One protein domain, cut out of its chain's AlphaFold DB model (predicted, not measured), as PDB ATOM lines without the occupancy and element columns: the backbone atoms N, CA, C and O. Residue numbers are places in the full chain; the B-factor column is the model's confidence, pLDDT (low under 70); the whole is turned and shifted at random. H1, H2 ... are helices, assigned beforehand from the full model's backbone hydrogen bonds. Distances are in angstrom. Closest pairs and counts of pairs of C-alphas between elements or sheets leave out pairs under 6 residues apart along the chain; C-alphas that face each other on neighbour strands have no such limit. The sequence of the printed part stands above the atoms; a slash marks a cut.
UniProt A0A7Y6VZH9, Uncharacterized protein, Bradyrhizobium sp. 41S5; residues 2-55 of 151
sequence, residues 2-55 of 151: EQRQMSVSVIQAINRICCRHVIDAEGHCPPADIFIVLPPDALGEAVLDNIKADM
ATOM      1  N   GLU A   2      45.905  52.081  53.348       68.94
ATOM      2  CA  GLU A   2      45.816  53.074  54.439       68.94
ATOM      3  C   GLU A   2      45.034  52.591  55.674       68.94
ATOM      4  O   GLU A   2      45.494  52.736  56.801       68.94
ATOM      5  N   GLN A   3      43.901  51.917  55.476       70.31
ATOM      6  CA  GLN A   3      43.061  51.380  56.556       70.31
ATOM      7  C   GLN A   3      43.779  50.367  57.467       70.31
ATOM      8  O   GLN A   3      43.652  50.411  58.694       70.31
ATOM      9  N   ARG A   4      44.559  49.456  56.872       74.50
ATOM     10  CA  ARG A   4      45.329  48.456  57.625       74.50
ATOM     11  C   ARG A   4      46.462  49.125  58.400       74.50
ATOM     12  O   ARG A   4      46.705  48.777  59.547       74.50
ATOM     13  N   GLN A   5      47.099  50.133  57.806       82.38
ATOM     14  CA  GLN A   5      48.138  50.924  58.466       82.38
ATOM     15  C   GLN A   5      47.588  51.730  59.652       82.38
ATOM     16  O   GLN A   5      48.235  51.797  60.698       82.38
ATOM     17  N   MET A   6      46.381  52.291  59.524       84.50
ATOM     18  CA  MET A   6      45.701  52.969  60.625       84.50
ATOM     19  C   MET A   6      45.380  51.998  61.766       84.50
ATOM     20  O   MET A   6      45.726  52.281  62.909       84.50
ATOM     21  N   SER A   7      44.812  50.829  61.458       85.31
ATOM     22  CA  SER A   7      44.494  49.806  62.470       85.31
ATOM     23  C   SER A   7      45.751  49.349  63.223       85.31
ATOM     24  O   SER A   7      45.773  49.358  64.450       85.31
ATOM     25  N   VAL A   8      46.841  49.067  62.498       88.38
ATOM     26  CA  VAL A   8      48.147  48.720  63.090       88.38
ATOM     27  C   VAL A   8      48.671  49.840  63.991       88.38
ATOM     28  O   VAL A   8      49.180  49.568  65.075       88.38
ATOM     29  N   SER A   9      48.526  51.102  63.580       89.12
ATOM     30  CA  SER A   9      48.970  52.251  64.384       89.12
ATOM     31  C   SER A   9      48.185  52.367  65.695       89.12
ATOM     32  O   SER A   9      48.777  52.645  66.738       89.12
ATOM     33  N   VAL A  10      46.873  52.109  65.660       88.06
ATOM     34  CA  VAL A  10      46.014  52.090  66.854       88.06
ATOM     35  C   VAL A  10      46.407  50.940  67.783       88.06
ATOM     36  O   VAL A  10      46.643  51.179  68.963       88.06
ATOM     37  N   ILE A  11      46.581  49.725  67.259       87.88
ATOM     38  CA  ILE A  11      47.012  48.553  68.044       87.88
ATOM     39  C   ILE A  11      48.374  48.806  68.707       87.88
ATOM     40  O   ILE A  11      48.563  48.538  69.893       87.88
ATOM     41  N   GLN A  12      49.327  49.386  67.976       88.31
ATOM     42  CA  GLN A  12      50.629  49.759  68.535       88.31
ATOM     43  C   GLN A  12      50.510  50.813  69.643       88.31
ATOM     44  O   GLN A  12      51.262  50.757  70.618       88.31
ATOM     45  N   ALA A  13      49.588  51.770  69.511       88.31
ATOM     46  CA  ALA A  13      49.327  52.762  70.549       88.31
ATOM     47  C   ALA A  13      48.736  52.116  71.811       88.31
ATOM     48  O   ALA A  13      49.216  52.407  72.906       88.31
ATOM     49  N   ILE A  14      47.778  51.197  71.648       86.31
ATOM     50  CA  ILE A  14      47.192  50.407  72.740       86.31
ATOM     51  C   ILE A  14      48.291  49.628  73.478       86.31
ATOM     52  O   ILE A  14      48.494  49.819  74.676       86.31
ATOM     53  N   ASN A  15      49.080  48.828  72.753       83.44
ATOM     54  CA  ASN A  15      50.134  48.006  73.350       83.44
ATOM     55  C   ASN A  15      51.214  48.849  74.050       83.44
ATOM     56  O   ASN A  15      51.748  48.448  75.081       83.44
ATOM     57  N   ARG A  16      51.511  50.056  73.548       83.19
ATOM     58  CA  ARG A  16      52.465  50.977  74.189       83.19
ATOM     59  C   ARG A  16      52.001  51.498  75.546       83.19
ATOM     60  O   ARG A  16      52.868  51.828  76.355       83.19
ATOM     61  N   ILE A  17      50.696  51.621  75.793       77.00
ATOM     62  CA  ILE A  17      50.177  52.010  77.114       77.00
ATOM     63  C   ILE A  17      50.495  50.903  78.121       77.00
ATOM     64  O   ILE A  17      51.044  51.192  79.186       77.00
ATOM     65  N   CYS A  18      50.244  49.651  77.733       68.31
ATOM     66  CA  CYS A  18      50.505  48.476  78.556       68.31
ATOM     67  C   CYS A  18      52.008  48.328  78.845       68.31
ATOM     68  O   CYS A  18      52.417  48.387  80.002       68.31
ATOM     69  N   CYS A  19      52.866  48.274  77.819       65.88
ATOM     70  CA  CYS A  19      54.297  47.980  77.994       65.88
ATOM     71  C   CYS A  19      55.092  49.013  78.818       65.88
ATOM     72  O   CYS A  19      56.238  48.751  79.175       65.88
ATOM     73  N   ARG A  20      54.551  50.211  79.083       68.56
ATOM     74  CA  ARG A  20      55.255  51.263  79.840       68.56
ATOM     75  C   ARG A  20      55.154  51.110  81.356       68.56
ATOM     76  O   ARG A  20      55.931  51.751  82.057       68.56
ATOM     77  N   HIS A  21      54.238  50.281  81.847       67.25
ATOM     78  CA  HIS A  21      54.027  50.053  83.276       67.25
ATOM     79  C   HIS A  21      54.123  48.562  83.571       67.25
ATOM     80  O   HIS A  21      53.134  47.917  83.901       67.25
ATOM     81  N   VAL A  22      55.326  48.012  83.407       73.50
ATOM     82  CA  VAL A  22      55.593  46.621  83.762       73.50
ATOM     83  C   VAL A  22      55.504  46.471  85.282       73.50
ATOM     84  O   VAL A  22      56.170  47.207  86.012       73.50
ATOM     85  N   ILE A  23      54.660  45.552  85.745       79.81
ATOM     86  CA  ILE A  23      54.382  45.334  87.175       79.81
ATOM     87  C   ILE A  23      55.093  44.107  87.758       79.81
ATOM     88  O   ILE A  23      55.107  43.954  88.977       79.81
ATOM     89  N   ASP A  24      55.714  43.269  86.924       79.69
ATOM     90  CA  ASP A  24      56.460  42.081  87.352       79.69
ATOM     91  C   ASP A  24      57.601  41.692  86.391       79.69
ATOM     92  O   ASP A  24      57.869  42.365  85.395       79.69
ATOM     93  N   ALA A  25      58.336  40.629  86.730       79.88
ATOM     94  CA  ALA A  25      59.495  40.172  85.960       79.88
ATOM     95  C   ALA A  25      59.095  39.505  84.631       79.88
ATOM     96  O   ALA A  25      59.904  39.423  83.706       79.88
ATOM     97  N   GLU A  26      57.850  39.048  84.539       79.75
ATOM     98  CA  GLU A  26      57.236  38.400  83.386       79.75
ATOM     99  C   GLU A  26      56.774  39.409  82.322       79.75
ATOM    100  O   GLU A  26      56.504  39.024  81.184       79.75
ATOM    101  N   GLY A  27      56.738  40.703  82.654       71.12
ATOM    102  CA  GLY A  27      56.375  41.760  81.714       71.12
ATOM    103  C   GLY A  27      54.881  42.073  81.686       71.12
ATOM    104  O   GLY A  27      54.425  42.716  80.736       71.12
ATOM    105  N   HIS A  28      54.109  41.639  82.685       74.56
ATOM    106  CA  HIS A  28      52.688  41.956  82.750       74.56
ATOM    107  C   HIS A  28      52.466  43.447  82.983       74.56
ATOM    108  O   HIS A  28      53.322  44.180  83.487       74.56
ATOM    109  N   CYS A  29      51.283  43.901  82.593       77.94
ATOM    110  CA  CYS A  29      50.866  45.290  82.685       77.94
ATOM    111  C   CYS A  29      49.569  45.359  83.499       77.94
ATOM    112  O   CYS A  29      48.762  44.425  83.435       77.94
ATOM    113  N   PRO A  30      49.332  46.444  84.253       79.19
ATOM    114  CA  PRO A  30      48.063  46.639  84.930       79.19
ATOM    115  C   PRO A  30      46.930  46.740  83.894       79.19
ATOM    116  O   PRO A  30      47.174  47.165  82.758       79.19
ATOM    117  N   PRO A  31      45.693  46.369  84.266       83.44
ATOM    118  CA  PRO A  31      44.547  46.523  83.380       83.44
ATOM    119  C   PRO A  31      44.382  47.997  82.988       83.44
ATOM    120  O   PRO A  31      44.539  48.893  83.821       83.44
ATOM    121  N   ALA A  32      44.083  48.240  81.713       84.62
ATOM    122  CA  ALA A  32      43.924  49.575  81.157       84.62
ATOM    123  C   ALA A  32      42.635  49.658  80.340       84.62
ATOM    124  O   ALA A  32      42.410  48.851  79.439       84.62
ATOM    125  N   ASP A  33      41.827  50.672  80.638       88.38
ATOM    126  CA  ASP A  33      40.627  50.994  79.873       88.38
ATOM    127  C   ASP A  33      40.963  51.989  78.761       88.38
ATOM    128  O   ASP A  33      41.712  52.953  78.960       88.38
ATOM    129  N   ILE A  34      40.404  51.761  77.573       87.38
ATOM    130  CA  ILE A  34      40.697  52.553  76.379       87.38
ATOM    131  C   ILE A  34      39.386  53.019  75.767       87.38
ATOM    132  O   ILE A  34      38.530  52.218  75.402       87.38
ATOM    133  N   PHE A  35      39.258  54.335  75.628       89.19
ATOM    134  CA  PHE A  35      38.084  54.984  75.062       89.19
ATOM    135  C   PHE A  35      38.428  55.499  73.667       89.19
ATOM    136  O   PHE A  35      39.297  56.360  73.513       89.19
ATOM    137  N   ILE A  36      37.770  54.955  72.644       88.25
ATOM    138  CA  ILE A  36      38.022  55.301  71.241       88.25
ATOM    139  C   ILE A  36      36.703  55.722  70.604       88.25
ATOM    140  O   ILE A  36      35.737  54.964  70.607       88.25
ATOM    141  N   VAL A  37      36.677  56.926  70.030       89.00
ATOM    142  CA  VAL A  37      35.576  57.368  69.168       89.00
ATOM    143  C   VAL A  37      35.913  56.955  67.741       89.00
ATOM    144  O   VAL A  37      36.879  57.455  67.162       89.00
ATOM    145  N   LEU A  38      35.130  56.036  67.187       86.88
ATOM    146  CA  LEU A  38      35.251  55.599  65.799       86.88
ATOM    147  C   LEU A  38      34.165  56.269  64.945       86.88
ATOM    148  O   LEU A  38      33.064  56.515  65.444       86.88
ATOM    149  N   PRO A  39      34.454  56.597  63.673       85.06
ATOM    150  CA  PRO A  39      33.426  57.080  62.762       85.06
ATOM    151  C   PRO A  39      32.351  55.995  62.559       85.06
ATOM    152  O   PRO A  39      32.691  54.814  62.502       85.06
ATOM    153  N   PRO A  40      31.065  56.366  62.431       84.12
ATOM    154  CA  PRO A  40      29.963  55.420  62.242       84.12
ATOM    155  C   PRO A  40      29.867  54.962  60.776       84.12
ATOM    156  O   PRO A  40      28.804  55.004  60.160       84.12
ATOM    157  N   ASP A  41      30.999  54.613  60.177       89.38
ATOM    158  CA  ASP A  41      31.114  54.188  58.789       89.38
ATOM    159  C   ASP A  41      31.884  52.861  58.683       89.38
ATOM    160  O   ASP A  41      32.390  52.310  59.662       89.38
ATOM    161  N   ALA A  42      31.983  52.334  57.461       88.50
ATOM    162  CA  ALA A  42      32.687  51.079  57.199       88.50
ATOM    163  C   ALA A  42      34.173  51.120  57.604       88.50
ATOM    164  O   ALA A  42      34.790  50.072  57.801       88.50
ATOM    165  N   LEU A  43      34.764  52.316  57.714       87.25
ATOM    166  CA  LEU A  43      36.139  52.476  58.160       87.25
ATOM    167  C   LEU A  43      36.243  52.211  59.664       87.25
ATOM    168  O   LEU A  43      37.132  51.463  60.071       87.25
ATOM    169  N   GLY A  44      35.344  52.789  60.463       87.62
ATOM    170  CA  GLY A  44      35.291  52.577  61.910       87.62
ATOM    171  C   GLY A  44      35.078  51.112  62.278       87.62
ATOM    172  O   GLY A  44      35.860  50.562  63.055       87.62
ATOM    173  N   GLU A  45      34.099  50.460  61.651       89.56
ATOM    174  CA  GLU A  45      33.803  49.036  61.884       89.56
ATOM    175  C   GLU A  45      35.017  48.150  61.603       89.56
ATOM    176  O   GLU A  45      35.441  47.346  62.429       89.56
ATOM    177  N   ALA A  46      35.670  48.364  60.466       90.06
ATOM    178  CA  ALA A  46      36.807  47.544  60.094       90.06
ATOM    179  C   ALA A  46      38.065  47.815  60.940       90.06
ATOM    180  O   ALA A  46      38.900  46.922  61.091       90.06
ATOM    181  N   VAL A  47      38.233  49.016  61.506       89.69
ATOM    182  CA  VAL A  47      39.278  49.262  62.517       89.69
ATOM    183  C   VAL A  47      38.990  48.451  63.775       89.69
ATOM    184  O   VAL A  47      39.903  47.811  64.297       89.69
ATOM    185  N   LEU A  48      37.739  48.446  64.239       90.62
ATOM    186  CA  LEU A  48      37.331  47.673  65.409       90.62
ATOM    187  C   LEU A  48      37.527  46.167  65.190       90.62
ATOM    188  O   LEU A  48      38.048  45.487  66.076       90.62
ATOM    189  N   ASP A  49      37.175  45.657  64.012       91.69
ATOM    190  CA  ASP A  49      37.368  44.250  63.656       91.69
ATOM    191  C   ASP A  49      38.848  43.861  63.623       91.69
ATOM    192  O   ASP A  49      39.227  42.827  64.173       91.69
ATOM    193  N   ASN A  50      39.709  44.712  63.055       90.38
ATOM    194  CA  ASN A  50      41.154  44.472  63.057       90.38
ATOM    195  C   ASN A  50      41.732  44.468  64.480       90.38
ATOM    196  O   ASN A  50      42.583  43.636  64.785       90.38
ATOM    197  N   ILE A  51      41.268  45.361  65.363       89.56
ATOM    198  CA  ILE A  51      41.690  45.371  66.771       89.56
ATOM    199  C   ILE A  51      41.286  44.060  67.452       89.56
ATOM    200  O   ILE A  51      42.120  43.441  68.102       89.56
ATOM    201  N   LYS A  52      40.040  43.602  67.277       90.31
ATOM    202  CA  LYS A  52      39.564  42.332  67.857       90.31
ATOM    203  C   LYS A  52      40.339  41.122  67.328       90.31
ATOM    204  O   LYS A  52      40.608  40.198  68.090       90.31
ATOM    205  N   ALA A  53      40.692  41.127  66.042       90.56
ATOM    206  CA  ALA A  53      41.443  40.044  65.415       90.56
ATOM    207  C   ALA A  53      42.881  39.947  65.948       90.56
ATOM    208  O   ALA A  53      43.341  38.855  66.279       90.56
ATOM    209  N   ASP A  54      43.571  41.083  66.072       88.06
ATOM    210  CA  ASP A  54      44.970  41.130  66.510       88.06
ATOM    211  C   ASP A  54      45.114  41.153  68.048       88.06
ATOM    212  O   ASP A  54      46.205  40.925  68.573       88.06
ATOM    213  N   MET A  55      44.024  41.404  68.787       85.06
ATOM    214  CA  MET A  55      43.985  41.457  70.253       85.06
ATOM    215  C   MET A  55      42.844  40.597  70.835       85.06
ATOM    216  O   MET A  55      41.862  41.133  71.349       85.06
TER     217      MET A  55
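What this domain is: This is residues 2 to 55 of the 151 residues of an uncharacterized protein of Bradyrhizobium sp. 41S5 (UniProt A0A7Y6VZH9). The longest helix, H1, has the shorter H2 packed slantwise on its first half, both running the same way. The long link between them, residues 20 to 41, goes on past the end of H1, turns about Ala 25 and folds back along the length of the rod to where H2 begins. The printed part has 54 residues with two named helices, H1 then H2, and no named strand; the class is all helix. It is loose, with a radius of gyration of the C-alphas of 12.9 A, and spans 41 by 19 by 15 A.

How they stand to each other: Start at H1, residues 2 to 19; with residues 3 to 11 alone it touches H2, residues 42 to 54. Look at Ser 7 and Val 47, whose C-alphas are the closest, 5.2 A apart. The two lines stand at a steep tilt of 46 degrees. In H2 every O i to N i+4 pair is within hydrogen-bond range, in H1 13 of 14.

Where its parts are: Find C-alpha 2 at (45.816, 53.074, 54.439); from there H1 runs 25.5 A to C-alpha 19. H2 runs 18.3 A from C-alpha 42 to C-alpha 54 at (44.970, 41.130, 66.510).

The domain as a whole: The C-alphas farthest apart, of Ala 25 and Asp 41, are 41.7 A apart. The printed part has no cut. Confidence is under 70 at residue 2 and residues 18 to 21.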